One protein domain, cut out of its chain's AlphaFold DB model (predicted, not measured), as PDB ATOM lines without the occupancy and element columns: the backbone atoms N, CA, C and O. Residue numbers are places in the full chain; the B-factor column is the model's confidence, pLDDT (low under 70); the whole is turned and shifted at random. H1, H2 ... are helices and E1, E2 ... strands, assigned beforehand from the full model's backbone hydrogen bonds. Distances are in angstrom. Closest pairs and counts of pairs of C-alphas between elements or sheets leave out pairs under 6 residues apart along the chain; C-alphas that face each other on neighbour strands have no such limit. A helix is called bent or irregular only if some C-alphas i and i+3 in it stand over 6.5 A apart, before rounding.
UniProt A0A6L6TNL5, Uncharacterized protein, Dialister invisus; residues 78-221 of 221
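Overview. This is residues 78 to 221 of the 221 residues of an uncharacterized protein of Dialister invisus (UniProt A0A6L6TNL5). A small, strongly twisted sheet of four strands makes one end of a long, loose model, and H1 and H3 run away from it side by side to the other end, where H2, the first part of H3 and the last part of H5 cross and pack together. H4 and H5 form a V whose tip, residues 196 to 204, sticks out. The printed part has 144 residues with five named helices and four named strands, which follow along the chain as E1 E2 H1 H2 H3 E3 E4 H4 H5; the sheet, in the order E1 E2 E3 E4, is antiparallel, and the class is mixed, helices and strands. It is loose, with a radius of gyration of the C-alphas of 20.6 A, and elongated, spanning 64 by 34 by 23 A.

Arrangement. E1, residues 79 to 83, and E2, residues 86 to 93, form an antiparallel hairpin, with N 88 and O 81 at 2.9 A, within hydrogen-bond range. E2 bends by 62 degrees at residue 89; it pairs with E1 over residues 86 to 90 and with E3, residues 164 to 168, over residues 90 to 93, where N 93 and O 164 are 2.8 A apart. E3 and E4, residues 174 to 176, form the other hairpin, with N 167 and O 175 at 2.8 A. H1, residues 97 to 111, touches residues 139 to 151 of H3, residues 133 to 161, at a shallow tilt of 32 degrees, opposite ways; their closest C-alphas, of Asn 111 and Ser 143, are 5.4 A apart. H3 has a kink of 52 degrees near residue 140 and is only just irregular, C-alphas 155 and 158 being 6.6 A apart. H2, residues 113 to 125, only just touches H3, with 3 pairs of C-alphas within 8 A, the closest those of Pro 114 and Met 136, 7.3 A. H5, residues 202 to 220, touches H2, closest at the C-alphas of Ala 118 and Val 216, 5.3 A, and H3, closest at those of Ala 135 and Met 219, 5.7 A. H4, residues 187 to 200, only just touches H5, with 3 pairs of C-alphas within 8 A, and only at the corner; H4 and H3 are apart. Every O i to N i+4 pair is within hydrogen-bond range in H1, H2, H4 and H5, and 17 of 25 in H3.

Along the chain. E1 begins at C-alpha 79, (-40.296, -28.620, -39.042). E2 is 19.8 A long, H1 21.1 A, H3 38.4 A, H4 20.4 A and H5 27.5 A. H3 begins at C-alpha 133, (-43.704, 4.830, -0.423), and H5 ends at C-alpha 220, (-36.160, 9.911, 0.473).

Size, cuts and confidence. The C-alphas of Pro 170 and Met 221, the two farthest apart, are 64.2 A apart. The printed part has no cut and no long link. Its mean pLDDT is 77.6, and residues 152 to 161 and 180 to 199 are among those under 70.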
ATOM      1  N   VAL A  78     -43.553 -32.053 -39.068       67.31
ATOM      2  CA  VAL A  78     -42.237 -31.839 -38.472       67.31
ATOM      3  C   VAL A  78     -41.558 -30.701 -39.218       67.31
ATOM      4  O   VAL A  78     -41.473 -30.713 -40.445       67.31
ATOM      5  N   PHE A  79     -41.088 -29.703 -38.475       77.38
ATOM      6  CA  PHE A  79     -40.296 -28.620 -39.042       77.38
ATOM      7  C   PHE A  79     -38.846 -29.081 -39.164       77.38
ATOM      8  O   PHE A  79     -38.364 -29.830 -38.316       77.38
ATOM      9  N   PHE A  80     -38.146 -28.642 -40.204       79.06
ATOM     10  CA  PHE A  80     -36.717 -28.891 -40.348       79.06
ATOM     11  C   PHE A  80     -35.979 -27.578 -40.165       79.06
ATOM     12  O   PHE A  80     -36.210 -26.640 -40.920       79.06
ATOM     13  N   GLU A  81     -35.094 -27.540 -39.176       77.75
ATOM     14  CA  GLU A  81     -34.248 -26.384 -38.888       77.75
ATOM     15  C   GLU A  81     -32.782 -26.802 -38.915       77.75
ATOM     16  O   GLU A  81     -32.433 -27.970 -38.689       77.75
ATOM     17  N   LYS A  82     -31.907 -25.836 -39.187       78.50
ATOM     18  CA  LYS A  82     -30.466 -26.055 -39.192       78.50
ATOM     19  C   LYS A  82     -29.937 -25.979 -37.762       78.50
ATOM     20  O   LYS A  82     -30.040 -24.956 -37.091       78.50
ATOM     21  N   VAL A  83     -29.380 -27.086 -37.288       75.75
ATOM     22  CA  VAL A  83     -28.816 -27.209 -35.946       75.75
ATOM     23  C   VAL A  83     -27.387 -27.722 -36.074       75.75
ATOM     24  O   VAL A  83     -27.171 -28.843 -36.545       75.75
ATOM     25  N   LYS A  84     -26.396 -26.920 -35.666       75.44
ATOM     26  CA  LYS A  84     -24.962 -27.247 -35.797       75.44
ATOM     27  C   LYS A  84     -24.570 -27.624 -37.233       75.44
ATOM     28  O   LYS A  84     -23.868 -28.609 -37.466       75.44
ATOM     29  N   GLY A  85     -25.079 -26.885 -38.212       76.88
ATOM     30  CA  GLY A  85     -24.799 -27.091 -39.629       76.88
ATOM     31  C   GLY A  85     -25.596 -28.211 -40.303       76.88
ATOM     32  O   GLY A  85     -25.484 -28.360 -41.520       76.88
ATOM     33  N   LYS A  86     -26.404 -28.987 -39.566       80.06
ATOM     34  CA  LYS A  86     -27.176 -30.120 -40.103       80.06
ATOM     35  C   LYS A  86     -28.677 -29.847 -40.038       80.06
ATOM     36  O   LYS A  86     -29.171 -29.353 -39.030       80.06
ATOM     37  N   MET A  87     -29.400 -30.201 -41.100       79.50
ATOM     38  CA  MET A  87     -30.864 -30.140 -41.121       79.50
ATOM     39  C   MET A  87     -31.422 -31.244 -40.226       79.50
ATOM     40  O   MET A  87     -31.202 -32.426 -40.498       79.50
ATOM     41  N   ALA A  88     -32.117 -30.861 -39.159       79.19
ATOM     42  CA  ALA A  88     -32.661 -31.792 -38.184       79.19
ATOM     43  C   ALA A  88     -34.172 -31.578 -37.987       79.19
ATOM     44  O   ALA A  88     -34.638 -30.435 -38.017       79.19
ATOM     45  N   PRO A  89     -34.942 -32.660 -37.769       79.75
ATOM     46  CA  PRO A  89     -36.351 -32.561 -37.421       79.75
ATOM     47  C   PRO A  89     -36.514 -31.927 -36.034       79.75
ATOM     48  O   PRO A  89     -35.943 -32.389 -35.039       79.75
ATOM     49  N   VAL A  90     -37.317 -30.871 -35.960       80.06
ATOM     50  CA  VAL A  90     -37.547 -30.097 -34.745       80.06
ATOM     51  C   VAL A  90     -39.027 -29.852 -34.490       80.06
ATOM     52  O   VAL A  90     -39.860 -29.728 -35.390       80.06
ATOM     53  N   LYS A  91     -39.343 -29.727 -33.205       80.12
ATOM     54  CA  LYS A  91     -40.619 -29.238 -32.707       80.12
ATOM     55  C   LYS A  91     -40.443 -27.803 -32.229       80.12
ATOM     56  O   LYS A  91     -39.697 -27.540 -31.285       80.12
ATOM     57  N   ILE A  92     -41.171 -26.888 -32.854       77.12
ATOM     58  CA  ILE A  92     -41.215 -25.487 -32.446       77.12
ATOM     59  C   ILE A  92     -42.188 -25.337 -31.273       77.12
ATOM     60  O   ILE A  92     -43.324 -25.814 -31.309       77.12
ATOM     61  N   SER A  93     -41.744 -24.673 -30.213       75.00
ATOM     62  CA  SER A  93     -42.578 -24.289 -29.074       75.00
ATOM     63  C   SER A  93     -42.375 -22.811 -28.765       75.00
ATOM     64  O   SER A  93     -41.265 -22.315 -28.850       75.00
ATOM     65  N   PHE A  94     -43.431 -22.084 -28.417       73.31
ATOM     66  CA  PHE A  94     -43.322 -20.635 -28.178       73.31
ATOM     67  C   PHE A  94     -43.287 -20.294 -26.684       73.31
ATOM     68  O   PHE A  94     -42.625 -19.344 -26.265       73.31
ATOM     69  N   TYR A  95     -43.948 -21.116 -25.872       72.50
ATOM     70  CA  TYR A  95     -44.116 -20.900 -24.441       72.50
ATOM     71  C   TYR A  95     -43.192 -21.821 -23.637       72.50
ATOM     72  O   TYR A  95     -43.186 -23.038 -23.835       72.50
ATOM     73  N   SER A  96     -42.445 -21.244 -22.695       75.50
ATOM     74  CA  SER A  96     -41.758 -21.968 -21.621       75.50
ATOM     75  C   SER A  96     -41.925 -21.229 -20.298       75.50
ATOM     76  O   SER A  96     -42.172 -20.023 -20.276       75.50
ATOM     77  N   TRP A  97     -41.789 -21.959 -19.191       76.31
ATOM     78  CA  TRP A  97     -41.868 -21.388 -17.846       76.31
ATOM     79  C   TRP A  97     -40.773 -20.341 -17.598       76.31
ATOM     80  O   TRP A  97     -41.048 -19.259 -17.091       76.31
ATOM     81  N   GLU A  98     -39.552 -20.614 -18.060       77.19
ATOM     82  CA  GLU A  98     -38.407 -19.700 -17.953       77.19
ATOM     83  C   GLU A  98     -38.666 -18.347 -18.625       77.19
ATOM     84  O   GLU A  98     -38.338 -17.308 -18.057       77.19
ATOM     85  N   ARG A  99     -39.319 -18.333 -19.797       75.88
ATOM     86  CA  ARG A  99     -39.678 -17.086 -20.491       75.88
ATOM     87  C   ARG A  99     -40.634 -16.241 -19.667       75.88
ATOM     88  O   ARG A  99     -40.444 -15.035 -19.556       75.88
ATOM     89  N   TRP A 100     -41.643 -16.871 -19.072       77.44
ATOM     90  CA  TRP A 100     -42.590 -16.168 -18.213       77.44
ATOM     91  C   TRP A 100     -41.927 -15.619 -16.955       77.44
ATOM     92  O   TRP A 100     -42.234 -14.495 -16.572       77.44
ATOM     93  N   ILE A 101     -40.980 -16.357 -16.366       82.56
ATOM     94  CA  ILE A 101     -40.181 -15.850 -15.247       82.56
ATOM     95  C   ILE A 101     -39.371 -14.630 -15.687       82.56
ATOM     96  O   ILE A 101     -39.453 -13.598 -15.035       82.56
ATOM     97  N   GLN A 102     -38.629 -14.704 -16.794       78.31
ATOM     98  CA  GLN A 102     -37.804 -13.586 -17.267       78.31
ATOM     99  C   GLN A 102     -38.636 -12.330 -17.553       78.31
ATOM    100  O   GLN A 102     -38.271 -11.236 -17.127       78.31
ATOM    101  N   ILE A 103     -39.778 -12.488 -18.229       78.50
ATOM    102  CA  ILE A 103     -40.708 -11.385 -18.503       78.50
ATOM    103  C   ILE A 103     -41.294 -10.847 -17.195       78.50
ATOM    104  O   ILE A 103     -41.350  -9.638 -17.001       78.50
ATOM    105  N   GLY A 104     -41.700 -11.729 -16.279       82.62
ATOM    106  CA  GLY A 104     -42.236 -11.347 -14.975       82.62
ATOM    107  C   GLY A 104     -41.229 -10.549 -14.147       82.62
ATOM    108  O   GLY A 104     -41.567  -9.480 -13.650       82.62
ATOM    109  N   VAL A 105     -39.981 -11.016 -14.066       85.12
ATOM    110  CA  VAL A 105     -38.882 -10.321 -13.379       85.12
ATOM    111  C   VAL A 105     -38.611  -8.967 -14.029       85.12
ATOM    112  O   VAL A 105     -38.467  -7.974 -13.324       85.12
ATOM    113  N   PHE A 106     -38.593  -8.894 -15.361       83.50
ATOM    114  CA  PHE A 106     -38.401  -7.635 -16.078       83.50
ATOM    115  C   PHE A 106     -39.494  -6.610 -15.766       83.50
ATOM    116  O   PHE A 106     -39.196  -5.463 -15.449       83.50
ATOM    117  N   LEU A 107     -40.760  -7.027 -15.829       84.50
ATOM    118  CA  LEU A 107     -41.893  -6.156 -15.528       84.50
ATOM    119  C   LEU A 107     -41.897  -5.736 -14.058       84.50
ATOM    120  O   LEU A 107     -42.203  -4.586 -13.752       84.50
ATOM    121  N   LEU A 108     -41.516  -6.633 -13.148       84.62
ATOM    122  CA  LEU A 108     -41.369  -6.305 -11.736       84.62
ATOM    123  C   LEU A 108     -40.287  -5.234 -11.545       84.62
ATOM    124  O   LEU A 108     -40.560  -4.193 -10.956       84.62
ATOM    125  N   LEU A 109     -39.099  -5.424 -12.122       86.62
ATOM    126  CA  LEU A 109     -38.020  -4.434 -12.060       86.62
ATOM    127  C   LEU A 109     -38.418  -3.092 -12.680       86.62
ATOM    128  O   LEU A 109     -38.106  -2.051 -12.112       86.62
ATOM    129  N   LEU A 110     -39.143  -3.097 -13.801       86.88
ATOM    130  CA  LEU A 110     -39.627  -1.875 -14.441       86.88
ATOM    131  C   LEU A 110     -40.592  -1.099 -13.532       86.88
ATOM    132  O   LEU A 110     -40.489   0.121 -13.433       86.88
ATOM    133  N   ASN A 111     -41.521  -1.780 -12.856       87.50
ATOM    134  CA  ASN A 111     -42.497  -1.117 -11.985       87.50
ATOM    135  C   ASN A 111     -41.893  -0.645 -10.661       87.50
ATOM    136  O   ASN A 111     -42.285   0.403 -10.165       87.50
ATOM    137  N   PHE A 112     -40.917  -1.370 -10.114       87.25
ATOM    138  CA  PHE A 112     -40.266  -1.023  -8.847       87.25
ATOM    139  C   PHE A 112     -38.931  -0.293  -9.029       87.25
ATOM    140  O   PHE A 112     -38.174  -0.150  -8.072       87.25
ATOM    141  N   LEU A 113     -38.636   0.200 -10.235       88.31
ATOM    142  CA  LEU A 113     -37.349   0.811 -10.559       88.31
ATOM    143  C   LEU A 113     -36.964   1.954  -9.591       88.31
ATOM    144  O   LEU A 113     -35.865   1.896  -9.034       88.31
ATOM    145  N   PRO A 114     -37.836   2.944  -9.293       89.00
ATOM    146  CA  PRO A 114     -37.510   3.998  -8.332       89.00
ATOM    147  C   PRO A 114     -37.328   3.464  -6.910       89.00
ATOM    148  O   PRO A 114     -36.439   3.917  -6.202       89.00
ATOM    149  N   ALA A 115     -38.115   2.466  -6.501       86.19
ATOM    150  CA  ALA A 115     -37.984   1.854  -5.183       86.19
ATOM    151  C   ALA A 115     -36.626   1.162  -5.001       86.19
ATOM    152  O   ALA A 115     -36.008   1.298  -3.949       86.19
ATOM    153  N   VAL A 116     -36.127   0.470  -6.031       88.88
ATOM    154  CA  VAL A 116     -34.791  -0.145  -6.004       88.88
ATOM    155  C   VAL A 116     -33.712   0.924  -5.822       88.88
ATOM    156  O   VAL A 116     -32.852   0.775  -4.957       88.88
ATOM    157  N   PHE A 117     -33.775   2.025  -6.577       89.75
ATOM    158  CA  PHE A 117     -32.823   3.131  -6.423       89.75
ATOM    159  C   PHE A 117     -32.931   3.821  -5.059       89.75
ATOM    160  O   PHE A 117     -31.906   4.090  -4.437       89.75
ATOM    161  N   ALA A 118     -34.148   4.059  -4.566       87.19
ATOM    162  CA  ALA A 118     -34.376   4.648  -3.252       87.19
ATOM    163  C   ALA A 118     -33.787   3.768  -2.142       87.19
ATOM    164  O   ALA A 118     -33.060   4.275  -1.297       87.19
ATOM    165  N   LEU A 119     -34.007   2.448  -2.175       88.12
ATOM    166  CA  LEU A 119     -33.428   1.518  -1.198       88.12
ATOM    167  C   LEU A 119     -31.895   1.496  -1.257       88.12
ATOM    168  O   LEU A 119     -31.246   1.513  -0.212       88.12
ATOM    169  N   LEU A 120     -31.309   1.490  -2.461       90.06
ATOM    170  CA  LEU A 120     -29.854   1.537  -2.630       90.06
ATOM    171  C   LEU A 120     -29.251   2.805  -2.014       90.06
ATOM    172  O   LEU A 120     -28.239   2.723  -1.322       90.06
ATOM    173  N   ILE A 121     -29.879   3.963  -2.233       89.25
ATOM    174  CA  ILE A 121     -29.424   5.231  -1.655       89.25
ATOM    175  C   ILE A 121     -29.652   5.238  -0.143       89.25
ATOM    176  O   ILE A 121     -28.735   5.575   0.598       89.25
ATOM    177  N   TYR A 122     -30.829   4.825   0.323       86.81
ATOM    178  CA  TYR A 122     -31.202   4.807   1.735       86.81
ATOM    179  C   TYR A 122     -30.215   3.993   2.583       86.81
ATOM    180  O   TYR A 122     -29.628   4.513   3.534       86.81
ATOM    181  N   TYR A 123     -29.955   2.741   2.188       86.94
ATOM    182  CA  TYR A 123     -28.993   1.881   2.879       86.94
ATOM    183  C   TYR A 123     -27.537   2.291   2.623       86.94
ATOM    184  O   TYR A 123     -26.705   2.154   3.516       86.94
ATOM    185  N   GLY A 124     -27.216   2.804   1.430       86.75
ATOM    186  CA  GLY A 124     -25.856   3.210   1.065       86.75
ATOM    187  C   GLY A 124     -25.384   4.508   1.725       86.75
ATOM    188  O   GLY A 124     -24.186   4.693   1.916       86.75
ATOM    189  N   SER A 125     -26.308   5.398   2.093       85.19
ATOM    190  CA  SER A 125     -26.013   6.692   2.730       85.19
ATOM    191  C   SER A 125     -26.234   6.705   4.245       85.19
ATOM    192  O   SER A 125     -25.896   7.691   4.897       85.19
ATOM    193  N   GLY A 126     -26.766   5.621   4.823       79.69
ATOM    194  CA  GLY A 126     -27.019   5.524   6.264       79.69
ATOM    195  C   GLY A 126     -28.166   6.416   6.746       79.69
ATOM    196  O   GLY A 126     -28.172   6.831   7.904       79.69
ATOM    197  N   MET A 127     -29.123   6.731   5.869       83.62
ATOM    198  CA  MET A 127     -30.316   7.492   6.238       83.62
ATOM    199  C   MET A 127     -31.164   6.713   7.249       83.62
ATOM    200  O   MET A 127     -31.283   5.491   7.180       83.62
ATOM    201  N   THR A 128     -31.760   7.437   8.195       78.44
ATOM    202  CA  THR A 128     -32.586   6.870   9.277       78.44
ATOM    203  C   THR A 128     -34.043   7.341   9.239       78.44
ATOM    204  O   THR A 128     -34.838   6.940  10.089       78.44
ATOM    205  N   GLY A 129     -34.397   8.201   8.277       79.88
ATOM    206  CA  GLY A 129     -35.762   8.697   8.079       79.88
ATOM    207  C   GLY A 129     -36.701   7.654   7.452       79.88
ATOM    208  O   GLY A 129     -36.244   6.683   6.860       79.88
ATOM    209  N   PRO A 130     -38.027   7.808   7.562       82.44
ATOM    210  CA  PRO A 130     -38.964   6.905   6.899       82.44
ATOM    211  C   PRO A 130     -38.935   7.085   5.371       82.44
ATOM    212  O   PRO A 130     -38.847   8.203   4.881       82.44
ATOM    213  N   ILE A 131     -39.069   5.991   4.612       84.88
ATOM    214  CA  ILE A 131     -39.226   6.052   3.149       84.88
ATOM    215  C   ILE A 131     -40.690   6.352   2.806       84.88
ATOM    216  O   ILE A 131     -41.597   5.611   3.201       84.88
ATOM    217  N   CYS A 132     -40.922   7.400   2.019       85.19
ATOM    218  CA  CYS A 132     -42.249   7.795   1.561       85.19
ATOM    219  C   CYS A 132     -42.701   6.951   0.353       85.19
ATOM    220  O   CYS A 132     -42.565   7.335  -0.809       85.19
ATOM    221  N   TRP A 133     -43.267   5.771   0.618       80.38
ATOM    222  CA  TRP A 133     -43.704   4.830  -0.423       80.38
ATOM    223  C   TRP A 133     -44.822   5.357  -1.328       80.38
ATOM    224  O   TRP A 133     -44.912   4.939  -2.481       80.38
ATOM    225  N   SER A 134     -45.653   6.291  -0.857       80.25
ATOM    226  CA  SER A 134     -46.737   6.875  -1.657       80.25
ATOM    227  C   SER A 134     -46.234   7.643  -2.880       80.25
ATOM    228  O   SER A 134     -46.948   7.727  -3.877       80.25
ATOM    229  N   ALA A 135     -44.991   8.136  -2.863       82.94
ATOM    230  CA  ALA A 135     -44.387   8.805  -4.014       82.94
ATOM    231  C   ALA A 135     -44.255   7.883  -5.247       82.94
ATOM    232  O   ALA A 135     -44.247   8.378  -6.374       82.94
ATOM    233  N   MET A 136     -44.262   6.550  -5.072       81.88
ATOM    234  CA  MET A 136     -44.265   5.582  -6.183       81.88
ATOM    235  C   MET A 136     -45.429   5.768  -7.158       81.88
ATOM    236  O   MET A 136     -45.280   5.406  -8.325       81.88
ATOM    237  N   VAL A 137     -46.565   6.323  -6.716       79.88
ATOM    238  CA  VAL A 137     -47.746   6.542  -7.570       79.88
ATOM    239  C   VAL A 137     -47.378   7.254  -8.870       79.88
ATOM    240  O   VAL A 137     -47.836   6.840  -9.931       79.88
ATOM    241  N   VAL A 138     -46.491   8.254  -8.810       82.81
ATOM    242  CA  VAL A 138     -46.086   9.050  -9.979       82.81
ATOM    243  C   VAL A 138     -45.432   8.175 -11.051       82.81
ATOM    244  O   VAL A 138     -45.749   8.295 -12.234       82.81
ATOM    245  N   TRP A 139     -44.557   7.254 -10.645       87.38
ATOM    246  CA  TRP A 139     -43.928   6.311 -11.566       87.38
ATOM    247  C   TRP A 139     -44.902   5.237 -12.045       87.38
ATOM    248  O   TRP A 139     -44.935   4.931 -13.237       87.38
ATOM    249  N   LEU A 140     -45.733   4.701 -11.145       83.31
ATOM    250  CA  LEU A 140     -46.697   3.648 -11.471       83.31
ATOM    251  C   LEU A 140     -47.725   4.101 -12.514       83.31
ATOM    252  O   LEU A 140     -48.119   3.300 -13.364       83.31
ATOM    253  N   CYS A 141     -48.098   5.387 -12.518       79.81
ATOM    254  CA  CYS A 141     -48.948   5.980 -13.551       79.81
ATOM    255  C   CYS A 141     -48.393   5.798 -14.973       79.81
ATOM    256  O   CYS A 141     -49.172   5.744 -15.923       79.81
ATOM    257  N   LEU A 142     -47.071   5.679 -15.127       82.69
ATOM    258  CA  LEU A 142     -46.410   5.460 -16.412       82.69
ATOM    259  C   LEU A 142     -45.983   3.997 -16.598       82.69
ATOM    260  O   LEU A 142     -46.222   3.402 -17.651       82.69
ATOM    261  N   SER A 143     -45.390   3.385 -15.573       83.81
ATOM    262  CA  SER A 143     -44.825   2.037 -15.664       83.81
ATOM    263  C   SER A 143     -45.886   0.955 -15.845       83.81
ATOM    264  O   SER A 143     -45.640  -0.015 -16.567       83.81
ATOM    265  N   VAL A 144     -47.076   1.111 -15.251       82.75
ATOM    266  CA  VAL A 144     -48.157   0.119 -15.349       82.75
ATOM    267  C   VAL A 144     -48.736   0.056 -16.773       82.75
ATOM    268  O   VAL A 144     -48.753  -1.042 -17.342       82.75
ATOM    269  N   PRO A 145     -49.128   1.174 -17.424       78.81
ATOM    270  CA  PRO A 145     -49.510   1.151 -18.838       78.81
ATOM    271  C   PRO A 145     -48.401   0.604 -19.746       78.81
ATOM    272  O   PRO A 145     -48.666  -0.250 -20.595       78.81
ATOM    273  N   CYS A 146     -47.147   1.023 -19.536       79.00
ATOM    274  CA  CYS A 146     -46.008   0.515 -20.304       79.00
ATOM    275  C   CYS A 146     -45.828  -1.000 -20.141       79.00
ATOM    276  O   CYS A 146     -45.599  -1.703 -21.125       79.00
ATOM    277  N   SER A 147     -45.997  -1.524 -18.927       82.56
ATOM    278  CA  SER A 147     -45.912  -2.958 -18.633       82.56
ATOM    279  C   SER A 147     -46.967  -3.763 -19.381       82.56
ATOM    280  O   SER A 147     -46.664  -4.829 -19.911       82.56
ATOM    281  N   LEU A 148     -48.194  -3.245 -19.484       77.25
ATOM    282  CA  LEU A 148     -49.255  -3.888 -20.259       77.25
ATOM    283  C   LEU A 148     -48.963  -3.894 -21.759       77.25
ATOM    284  O   LEU A 148     -49.168  -4.914 -22.419       77.25
ATOM    285  N   ILE A 149     -48.459  -2.784 -22.298       74.56
ATOM    286  CA  ILE A 149     -48.060  -2.703 -23.709       74.56
ATOM    287  C   ILE A 149     -46.937  -3.704 -23.994       74.56
ATOM    288  O   ILE A 149     -47.001  -4.447 -24.974       74.56
ATOM    289  N   LEU A 150     -45.936  -3.772 -23.114       74.62
ATOM    290  CA  LEU A 150     -44.832  -4.720 -23.222       74.62
ATOM    291  C   LEU A 150     -45.321  -6.160 -23.107       74.62
ATOM    292  O   LEU A 150     -44.931  -6.988 -23.923       74.62
ATOM    293  N   TRP A 151     -46.229  -6.459 -22.180       75.44
ATOM    294  CA  TRP A 151     -46.847  -7.777 -22.066       75.44
ATOM    295  C   TRP A 151     -47.578  -8.183 -23.351       75.44
ATOM    296  O   TRP A 151     -47.389  -9.296 -23.840       75.44
ATOM    297  N   MET A 152     -48.364  -7.279 -23.950       68.50
ATOM    298  CA  MET A 152     -49.058  -7.551 -25.215       68.50
ATOM    299  C   MET A 152     -48.087  -7.719 -26.392       68.50
ATOM    300  O   MET A 152     -48.232  -8.649 -27.185       68.50
ATOM    301  N   SER A 153     -47.077  -6.855 -26.495       65.31
ATOM    302  CA  SER A 153     -46.044  -6.911 -27.538       65.31
ATOM    303  C   SER A 153     -45.211  -8.193 -27.444       65.31
ATOM    304  O   SER A 153     -45.023  -8.908 -28.434       65.31
ATOM    305  N   VAL A 154     -44.769  -8.544 -26.236       65.31
ATOM    306  CA  VAL A 154     -43.964  -9.740 -25.983       65.31
ATOM    307  C   VAL A 154     -44.799 -11.006 -26.177       65.31
ATOM    308  O   VAL A 154     -44.363 -11.923 -26.872       65.31
ATOM    309  N   GLY A 155     -46.016 -11.039 -25.626       62.47
ATOM    310  CA  GLY A 155     -46.897 -12.204 -25.663       62.47
ATOM    311  C   GLY A 155     -47.450 -12.538 -27.050       62.47
ATOM    312  O   GLY A 155     -47.725 -13.709 -27.314       62.47
ATOM    313  N   ARG A 156     -47.599 -11.543 -27.942       63.22
ATOM    314  CA  ARG A 156     -48.194 -11.738 -29.277       63.22
ATOM    315  C   ARG A 156     -47.208 -11.662 -30.435       63.22
ATOM    316  O   ARG A 156     -47.430 -12.340 -31.426       63.22
ATOM    317  N   ILE A 157     -46.175 -10.824 -30.369       61.72
ATOM    318  CA  ILE A 157     -45.299 -10.568 -31.526       61.72
ATOM    319  C   ILE A 157     -43.928 -11.196 -31.286       61.72
ATOM    320  O   ILE A 157     -43.475 -12.026 -32.071       61.72
ATOM    321  N   ARG A 158     -43.284 -10.876 -30.160       63.03
ATOM    322  CA  ARG A 158     -41.900 -11.320 -29.921       63.03
ATOM    323  C   ARG A 158     -41.790 -12.818 -29.663       63.03
ATOM    324  O   ARG A 158     -40.834 -13.429 -30.127       63.03
ATOM    325  N   LEU A 159     -42.771 -13.424 -28.987       66.38
ATOM    326  CA  LEU A 159     -42.760 -14.870 -28.757       66.38
ATOM    327  C   LEU A 159     -42.715 -15.670 -30.064       66.38
ATOM    328  O   LEU A 159     -42.080 -16.720 -30.096       66.38
ATOM    329  N   TYR A 160     -43.370 -15.172 -31.119       66.25
ATOM    330  CA  TYR A 160     -43.388 -15.809 -32.436       66.25
ATOM    331  C   TYR A 160     -42.121 -15.535 -33.244       66.25
ATOM    332  O   TYR A 160     -41.690 -16.423 -33.972       66.25
ATOM    333  N   ASN A 161     -41.513 -14.355 -33.089       66.00
ATOM    334  CA  ASN A 161     -40.246 -14.019 -33.746       66.00
ATOM    335  C   ASN A 161     -39.070 -14.840 -33.196       66.00
ATOM    336  O   ASN A 161     -38.121 -15.106 -33.924       66.00
ATOM    337  N   TYR A 162     -39.151 -15.272 -31.935       71.00
ATOM    338  CA  TYR A 162     -38.122 -16.085 -31.289       71.00
ATOM    339  C   TYR A 162     -38.713 -17.409 -30.787       71.00
ATOM    340  O   TYR A 162     -38.977 -17.553 -29.590       71.00
ATOM    341  N   PRO A 163     -38.964 -18.401 -31.653       73.38
ATOM    342  CA  PRO A 163     -39.423 -19.719 -31.223       73.38
ATOM    343  C   PRO A 163     -38.361 -20.479 -30.411       73.38
ATOM    344  O   PRO A 163     -37.162 -20.329 -30.620       73.38
ATOM    345  N   LEU A 164     -38.792 -21.341 -29.487       73.94
ATOM    346  CA  LEU A 164     -37.934 -22.358 -28.871       73.94
ATOM    347  C   LEU A 164     -37.910 -23.593 -29.760       73.94
ATOM    348  O   LEU A 164     -38.943 -24.242 -29.966       73.94
ATOM    349  N   VAL A 165     -36.719 -23.951 -30.218       79.12
ATOM    350  CA  VAL A 165     -36.493 -25.132 -31.043       79.12
ATOM    351  C   VAL A 165     -36.172 -26.323 -30.136       79.12
ATOM    352  O   VAL A 165     -35.297 -26.267 -29.272       79.12
ATOM    353  N   LYS A 166     -36.924 -27.417 -30.287       80.25
ATOM    354  CA  LYS A 166     -36.667 -28.681 -29.587       80.25
ATOM    355  C   LYS A 166     -36.350 -29.762 -30.611       80.25
ATOM    356  O   LYS A 166     -37.191 -30.049 -31.457       80.25
ATOM    357  N   LEU A 167     -35.167 -30.366 -30.538       78.06
ATOM    358  CA  LEU A 167     -34.806 -31.509 -31.375       78.06
ATOM    359  C   LEU A 167     -35.652 -32.722 -30.999       78.06
ATOM    360  O   LEU A 167     -35.878 -32.992 -29.816       78.06
ATOM    361  N   ILE A 168     -36.075 -33.467 -32.017       75.25
ATOM    362  CA  ILE A 168     -36.724 -34.763 -31.844       75.25
ATOM    363  C   ILE A 168     -35.624 -35.826 -31.883       75.25
ATOM    364  O   ILE A 168     -35.045 -36.095 -32.934       75.25
ATOM    365  N   GLY A 169     -35.292 -36.392 -30.722       72.00
ATOM    366  CA  GLY A 169     -34.355 -37.510 -30.639       72.00
ATOM    367  C   GLY A 169     -34.938 -38.809 -31.220       72.00
ATOM    368  O   GLY A 169     -36.156 -38.923 -31.359       72.00
ATOM    369  N   PRO A 170     -34.094 -39.819 -31.500       66.75
ATOM    370  CA  PRO A 170     -34.514 -41.103 -32.076       66.75
ATOM    371  C   PRO A 170     -35.534 -41.881 -31.220       66.75
ATOM    372  O   PRO A 170     -36.286 -42.683 -31.756       66.75
ATOM    373  N   GLU A 171     -35.612 -41.604 -29.915       68.62
ATOM    374  CA  GLU A 171     -36.597 -42.188 -28.986       68.62
ATOM    375  C   GLU A 171     -37.811 -41.270 -28.717       68.62
ATOM    376  O   GLU A 171     -38.578 -41.488 -27.785       68.62
ATOM    377  N   GLY A 172     -37.964 -40.173 -29.468       66.25
ATOM    378  CA  GLY A 172     -39.021 -39.176 -29.245       66.25
ATOM    379  C   GLY A 172     -38.760 -38.207 -28.082       66.25
ATOM    380  O   GLY A 172     -39.587 -37.338 -27.796       66.25
ATOM    381  N   LYS A 173     -37.599 -38.299 -27.418       71.62
ATOM    382  CA  LYS A 173     -37.191 -37.367 -26.358       71.62
ATOM    383  C   LYS A 173     -36.899 -35.984 -26.947       71.62
ATOM    384  O   LYS A 173     -36.083 -35.846 -27.856       71.62
ATOM    385  N   LEU A 174     -37.566 -34.965 -26.406       74.56
ATOM    386  CA  LEU A 174     -37.412 -33.574 -26.825       74.56
ATOM    387  C   LEU A 174     -36.270 -32.913 -26.054       74.56
ATOM    388  O   LEU A 174     -36.358 -32.760 -24.835       74.56
ATOM    389  N   THR A 175     -35.230 -32.480 -26.757       75.69
ATOM    390  CA  THR A 175     -34.124 -31.711 -26.168       75.69
ATOM    391  C   THR A 175     -34.148 -30.283 -26.691       75.69
ATOM    392  O   THR A 175     -34.285 -30.054 -27.889       75.69
ATOM    393  N   SER A 176     -34.068 -29.295 -25.798       72.75
ATOM    394  CA  SER A 176     -33.976 -27.888 -26.202       72.75
ATOM    395  C   SER A 176     -32.633 -27.643 -26.870       72.75
ATOM    396  O   SER A 176     -31.595 -27.879 -26.248       72.75
ATOM    397  N   VAL A 177     -32.647 -27.167 -28.113       73.56
ATOM    398  CA  VAL A 177     -31.421 -26.839 -28.840       73.56
ATOM    399  C   VAL A 177     -31.577 -25.488 -29.513       73.56
ATOM    400  O   VAL A 177     -32.663 -25.114 -29.943       73.56
ATOM    401  N   GLN A 178     -30.485 -24.740 -29.568       72.81
ATOM    402  CA  GLN A 178     -30.421 -23.493 -30.306       72.81
ATOM    403  C   GLN A 178     -30.243 -23.816 -31.794       72.81
ATOM    404  O   GLN A 178     -29.313 -24.537 -32.155       72.81
ATOM    405  N   ALA A 179     -31.162 -23.342 -32.634       71.19
ATOM    406  CA  ALA A 179     -30.985 -23.405 -34.081       71.19
ATOM    407  C   ALA A 179     -29.999 -22.318 -34.519       71.19
ATOM    408  O   ALA A 179     -29.931 -21.261 -33.892       71.19
ATOM    409  N   ASP A 180     -29.242 -22.585 -35.579       68.31
ATOM    410  CA  ASP A 180     -28.149 -21.707 -36.011       68.31
ATOM    411  C   ASP A 180     -28.673 -20.343 -36.502       68.31
ATOM    412  O   ASP A 180     -28.035 -19.321 -36.270       68.31
ATOM    413  N   ASP A 181     -29.859 -20.331 -37.120       68.50
ATOM    414  CA  ASP A 181     -30.477 -19.142 -37.723       68.50
ATOM    415  C   ASP A 181     -31.526 -18.468 -36.808       68.50
ATOM    416  O   ASP A 181     -32.161 -17.488 -37.198       68.50
ATOM    417  N   ILE A 182     -31.730 -18.982 -35.586       66.81
ATOM    418  CA  ILE A 182     -32.715 -18.453 -34.629       66.81
ATOM    419  C   ILE A 182     -31.982 -17.916 -33.405       66.81
ATOM    420  O   ILE A 182     -31.461 -18.663 -32.573       66.81
ATOM    421  N   GLU A 183     -31.986 -16.593 -33.266       66.62
ATOM    422  CA  GLU A 183     -31.421 -15.939 -32.092       66.62
ATOM    423  C   GLU A 183     -32.227 -16.280 -30.823       66.62
ATOM    424  O   GLU A 183     -33.458 -16.393 -30.851       66.62
ATOM    425  N   PRO A 184     -31.565 -16.454 -29.668       65.50
ATOM    426  CA  PRO A 184     -32.260 -16.699 -28.421       65.50
ATOM    427  C   PRO A 184     -32.926 -15.404 -27.952       65.50
ATOM    428  O   PRO A 184     -32.318 -14.333 -27.945       65.50
ATOM    429  N   MET A 185     -34.173 -15.512 -27.494       64.31
ATOM    430  CA  MET A 185     -34.844 -14.388 -26.848       64.31
ATOM    431  C   MET A 185     -34.091 -14.030 -25.564       64.31
ATOM    432  O   MET A 185     -34.206 -14.728 -24.560       64.31
ATOM    433  N   ASN A 186     -33.328 -12.942 -25.612       67.12
ATOM    434  CA  ASN A 186     -32.588 -12.404 -24.479       67.12
ATOM    435  C   ASN A 186     -33.192 -11.070 -24.038       67.12
ATOM    436  O   ASN A 186     -33.610 -10.254 -24.861       67.12
ATOM    437  N   LEU A 187     -33.168 -10.822 -22.725       64.38
ATOM    438  CA  LEU A 187     -33.608  -9.561 -22.113       64.38
ATOM    439  C   LEU A 187     -32.931  -8.340 -22.764       64.38
ATOM    440  O   LEU A 187     -33.549  -7.295 -22.943       64.38
ATOM    441  N   PHE A 188     -31.671  -8.513 -23.174       61.41
ATOM    442  CA  PHE A 188     -30.875  -7.517 -23.885       61.41
ATOM    443  C   PHE A 188     -31.481  -7.071 -25.214       61.41
ATOM    444  O   PHE A 188     -31.408  -5.889 -25.518       61.41
ATOM    445  N   TYR A 189     -32.114  -7.957 -25.988       64.69
ATOM    446  CA  TYR A 189     -32.766  -7.557 -27.240       64.69
ATOM    447  C   TYR A 189     -34.068  -6.796 -26.982       64.69
ATOM    448  O   TYR A 189     -34.380  -5.844 -27.689       64.69
ATOM    449  N   ILE A 190     -34.797  -7.153 -25.916       64.69
ATOM    450  CA  ILE A 190     -35.972  -6.387 -25.474       64.69
ATOM    451  C   ILE A 190     -35.555  -4.967 -25.093       64.69
ATOM    452  O   ILE A 190     -36.163  -4.004 -25.556       64.69
ATOM    453  N   LEU A 191     -34.491  -4.842 -24.297       67.19
ATOM    454  CA  LEU A 191     -33.908  -3.556 -23.935       67.19
ATOM    455  C   LEU A 191     -33.401  -2.802 -25.166       67.19
ATOM    456  O   LEU A 191     -33.714  -1.627 -25.289       67.19
ATOM    457  N   LYS A 192     -32.701  -3.471 -26.089       69.94
ATOM    458  CA  LYS A 192     -32.159  -2.876 -27.317       69.94
ATOM    459  C   LYS A 192     -33.253  -2.233 -28.165       69.94
ATOM    460  O   LYS A 192     -33.156  -1.049 -28.461       69.94
ATOM    461  N   ASP A 193     -34.319  -2.959 -28.480       66.00
ATOM    462  CA  ASP A 193     -35.418  -2.413 -29.287       66.00
ATOM    463  C   ASP A 193     -36.127  -1.251 -28.577       66.00
ATOM    464  O   ASP A 193     -36.508  -0.265 -29.204       66.00
ATOM    465  N   ILE A 194     -36.317  -1.361 -27.255       68.88
ATOM    466  CA  ILE A 194     -36.900  -0.284 -26.446       68.88
ATOM    467  C   ILE A 194     -35.980   0.942 -26.469       68.88
ATOM    468  O   ILE A 194     -36.467   2.058 -26.633       68.88
ATOM    469  N   THR A 195     -34.664   0.751 -26.346       66.50
ATOM    470  CA  THR A 195     -33.683   1.836 -26.423       66.50
ATOM    471  C   THR A 195     -33.606   2.444 -27.812       66.50
ATOM    472  O   THR A 195     -33.531   3.659 -27.903       66.50
ATOM    473  N   GLU A 196     -33.690   1.656 -28.885       68.69
ATOM    474  CA  GLU A 196     -33.745   2.169 -30.257       68.69
ATOM    475  C   GLU A 196     -35.003   3.017 -30.466       68.69
ATOM    476  O   GLU A 196     -34.912   4.129 -30.979       68.69
ATOM    477  N   LEU A 197     -36.160   2.565 -29.972       66.75
ATOM    478  CA  LEU A 197     -37.403   3.338 -30.011       66.75
ATOM    479  C   LEU A 197     -37.320   4.629 -29.176       66.75
ATOM    480  O   LEU A 197     -37.800   5.677 -29.600       66.75
ATOM    481  N   LEU A 198     -36.701   4.568 -27.996       66.56
ATOM    482  CA  LEU A 198     -36.478   5.725 -27.122       66.56
ATOM    483  C   LEU A 198     -35.451   6.707 -27.701       66.56
ATOM    484  O   LEU A 198     -35.592   7.910 -27.506       66.56
ATOM    485  N   LEU A 199     -34.449   6.222 -28.436       69.31
ATOM    486  CA  LEU A 199     -33.437   7.041 -29.110       69.31
ATOM    487  C   LEU A 199     -34.028   7.868 -30.256       69.31
ATOM    488  O   LEU A 199     -33.520   8.950 -30.534       69.31
ATOM    489  N   VAL A 200     -35.123   7.413 -30.877       72.06
ATOM    490  CA  VAL A 200     -35.886   8.222 -31.847       72.06
ATOM    491  C   VAL A 200     -36.497   9.461 -31.178       72.06
ATOM    492  O   VAL A 200     -36.642  10.503 -31.817       72.06
ATOM    493  N   PHE A 201     -36.804   9.385 -29.880       74.38
ATOM    494  CA  PHE A 201     -37.402  10.472 -29.106       74.38
ATOM    495  C   PHE A 201     -36.566  10.792 -27.854       74.38
ATOM    496  O   PHE A 201     -37.003  10.517 -26.734       74.38
ATOM    497  N   PRO A 202     -35.387  11.426 -27.994       74.31
ATOM    498  CA  PRO A 202     -34.447  11.634 -26.886       74.31
ATOM    499  C   PRO A 202     -35.042  12.427 -25.709       74.31
ATOM    500  O   PRO A 202     -34.677  12.207 -24.554       74.31
ATOM    501  N   TRP A 203     -36.027  13.290 -25.969       77.44
ATOM    502  CA  TRP A 203     -36.773  14.015 -24.935       77.44
ATOM    503  C   TRP A 203     -37.568  13.095 -23.997       77.44
ATOM    504  O   TRP A 203     -37.745  13.421 -22.827       77.44
ATOM    505  N   VAL A 204     -38.008  11.928 -24.479       78.31
ATOM    506  CA  VAL A 204     -38.702  10.922 -23.661       78.31
ATOM    507  C   VAL A 204     -37.737  10.309 -22.650       78.31
ATOM    508  O   VAL A 204     -38.119  10.107 -21.503       78.31
ATOM    509  N   ILE A 205     -36.476  10.080 -23.027       80.56
ATOM    510  CA  ILE A 205     -35.442   9.604 -22.095       80.56
ATOM    511  C   ILE A 205     -35.218  10.642 -20.993       80.56
ATOM    512  O   ILE A 205     -35.234  10.291 -19.815       80.56
ATOM    513  N   ALA A 206     -35.065  11.918 -21.358       82.25
ATOM    514  CA  ALA A 206     -34.894  12.998 -20.387       82.25
ATOM    515  C   ALA A 206     -36.088  13.097 -19.421       82.25
ATOM    516  O   ALA A 206     -35.897  13.211 -18.211       82.25
ATOM    517  N   LEU A 207     -37.314  12.977 -19.939       84.81
ATOM    518  CA  LEU A 207     -38.537  12.968 -19.137       84.81
ATOM    519  C   LEU A 207     -38.607  11.753 -18.198       84.81
ATOM    520  O   LEU A 207     -38.931  11.912 -17.025       84.81
ATOM    521  N   LEU A 208     -38.259  10.554 -18.673       85.44
ATOM    522  CA  LEU A 208     -38.213   9.349 -17.842       85.44
ATOM    523  C   LEU A 208     -37.189   9.482 -16.713       85.44
ATOM    524  O   LEU A 208     -37.511   9.187 -15.565       85.44
ATOM    525  N   VAL A 209     -35.982   9.962 -17.018       87.56
ATOM    526  CA  VAL A 209     -34.937  10.197 -16.012       87.56
ATOM    527  C   VAL A 209     -35.400  11.229 -14.988       87.56
ATOM    528  O   VAL A 209     -35.249  11.002 -13.790       87.56
ATOM    529  N   PHE A 210     -36.016  12.325 -15.435       89.38
ATOM    530  CA  PHE A 210     -36.557  13.352 -14.547       89.38
ATOM    531  C   PHE A 210     -37.629  12.793 -13.604       89.38
ATOM    532  O   PHE A 210     -37.569  13.034 -12.401       89.38
ATOM    533  N   ILE A 211     -38.571  11.997 -14.122       88.75
ATOM    534  CA  ILE A 211     -39.620  11.371 -13.306       88.75
ATOM    535  C   ILE A 211     -39.019  10.374 -12.314       88.75
ATOM    536  O   ILE A 211     -39.420  10.370 -11.151       88.75
ATOM    537  N   ILE A 212     -38.050   9.551 -12.729       90.75
ATOM    538  CA  ILE A 212     -37.383   8.593 -11.834       90.75
ATOM    539  C   ILE A 212     -36.669   9.340 -10.707       90.75
ATOM    540  O   ILE A 212     -36.909   9.035  -9.543       90.75
ATOM    541  N   LEU A 213     -35.844  10.339 -11.031       90.75
ATOM    542  CA  LEU A 213     -35.111  11.124 -10.033       90.75
ATOM    543  C   LEU A 213     -36.057  11.878  -9.095       90.75
ATOM    544  O   LEU A 213     -35.848  11.858  -7.886       90.75
ATOM    545  N   GLY A 214     -37.116  12.490  -9.631       88.88
ATOM    546  CA  GLY A 214     -38.136  13.166  -8.831       88.88
ATOM    547  C   GLY A 214     -38.870  12.206  -7.894       88.88
ATOM    548  O   GLY A 214     -39.065  12.524  -6.724       88.88
ATOM    549  N   THR A 215     -39.205  11.005  -8.374       88.75
ATOM    550  CA  THR A 215     -39.848   9.962  -7.563       88.75
ATOM    551  C   THR A 215     -38.912   9.481  -6.455       88.75
ATOM    552  O   THR A 215     -39.315   9.439  -5.300       88.75
ATOM    553  N   VAL A 216     -37.652   9.172  -6.776       90.50
ATOM    554  CA  VAL A 216     -36.646   8.740  -5.791       90.50
ATOM    555  C   VAL A 216     -36.390   9.830  -4.750       90.50
ATOM    556  O   VAL A 216     -36.360   9.535  -3.561       90.50
ATOM    557  N   GLY A 217     -36.252  11.088  -5.177       87.81
ATOM    558  CA  GLY A 217     -36.068  12.221  -4.271       87.81
ATOM    559  C   GLY A 217     -37.248  12.386  -3.316       87.81
ATOM    560  O   GLY A 217     -37.045  12.483  -2.113       87.81
ATOM    561  N   ALA A 218     -38.478  12.324  -3.832       87.44
ATOM    562  CA  ALA A 218     -39.689  12.393  -3.017       87.44
ATOM    563  C   ALA A 218     -39.858  11.194  -2.067       87.44
ATOM    564  O   ALA A 218     -40.490  11.333  -1.028       87.44
ATOM    565  N   MET A 219     -39.307  10.022  -2.403       84.50
ATOM    566  CA  MET A 219     -39.304   8.854  -1.514       84.50
ATOM    567  C   MET A 219     -38.326   8.994  -0.338       84.50
ATOM    568  O   MET A 219     -38.527   8.333   0.678       84.50
ATOM    569  N   LEU A 220     -37.260   9.784  -0.493       86.75
ATOM    570  CA  LEU A 220     -36.160   9.911   0.473       86.75
ATOM    571  C   LEU A 220     -36.230  11.178   1.345       86.75
ATOM    572  O   LEU A 220     -35.403  11.324   2.245       86.75
ATOM    573  N   MET A 221     -37.167  12.087   1.070       82.25
ATOM    574  CA  MET A 221     -37.479  13.254   1.910       82.25
ATOM    575  C   MET A 221     -38.528  12.906   2.962       82.25
ATOM    576  O   MET A 221     -38.370  13.398   4.101       82.25
TER     577      MET A 221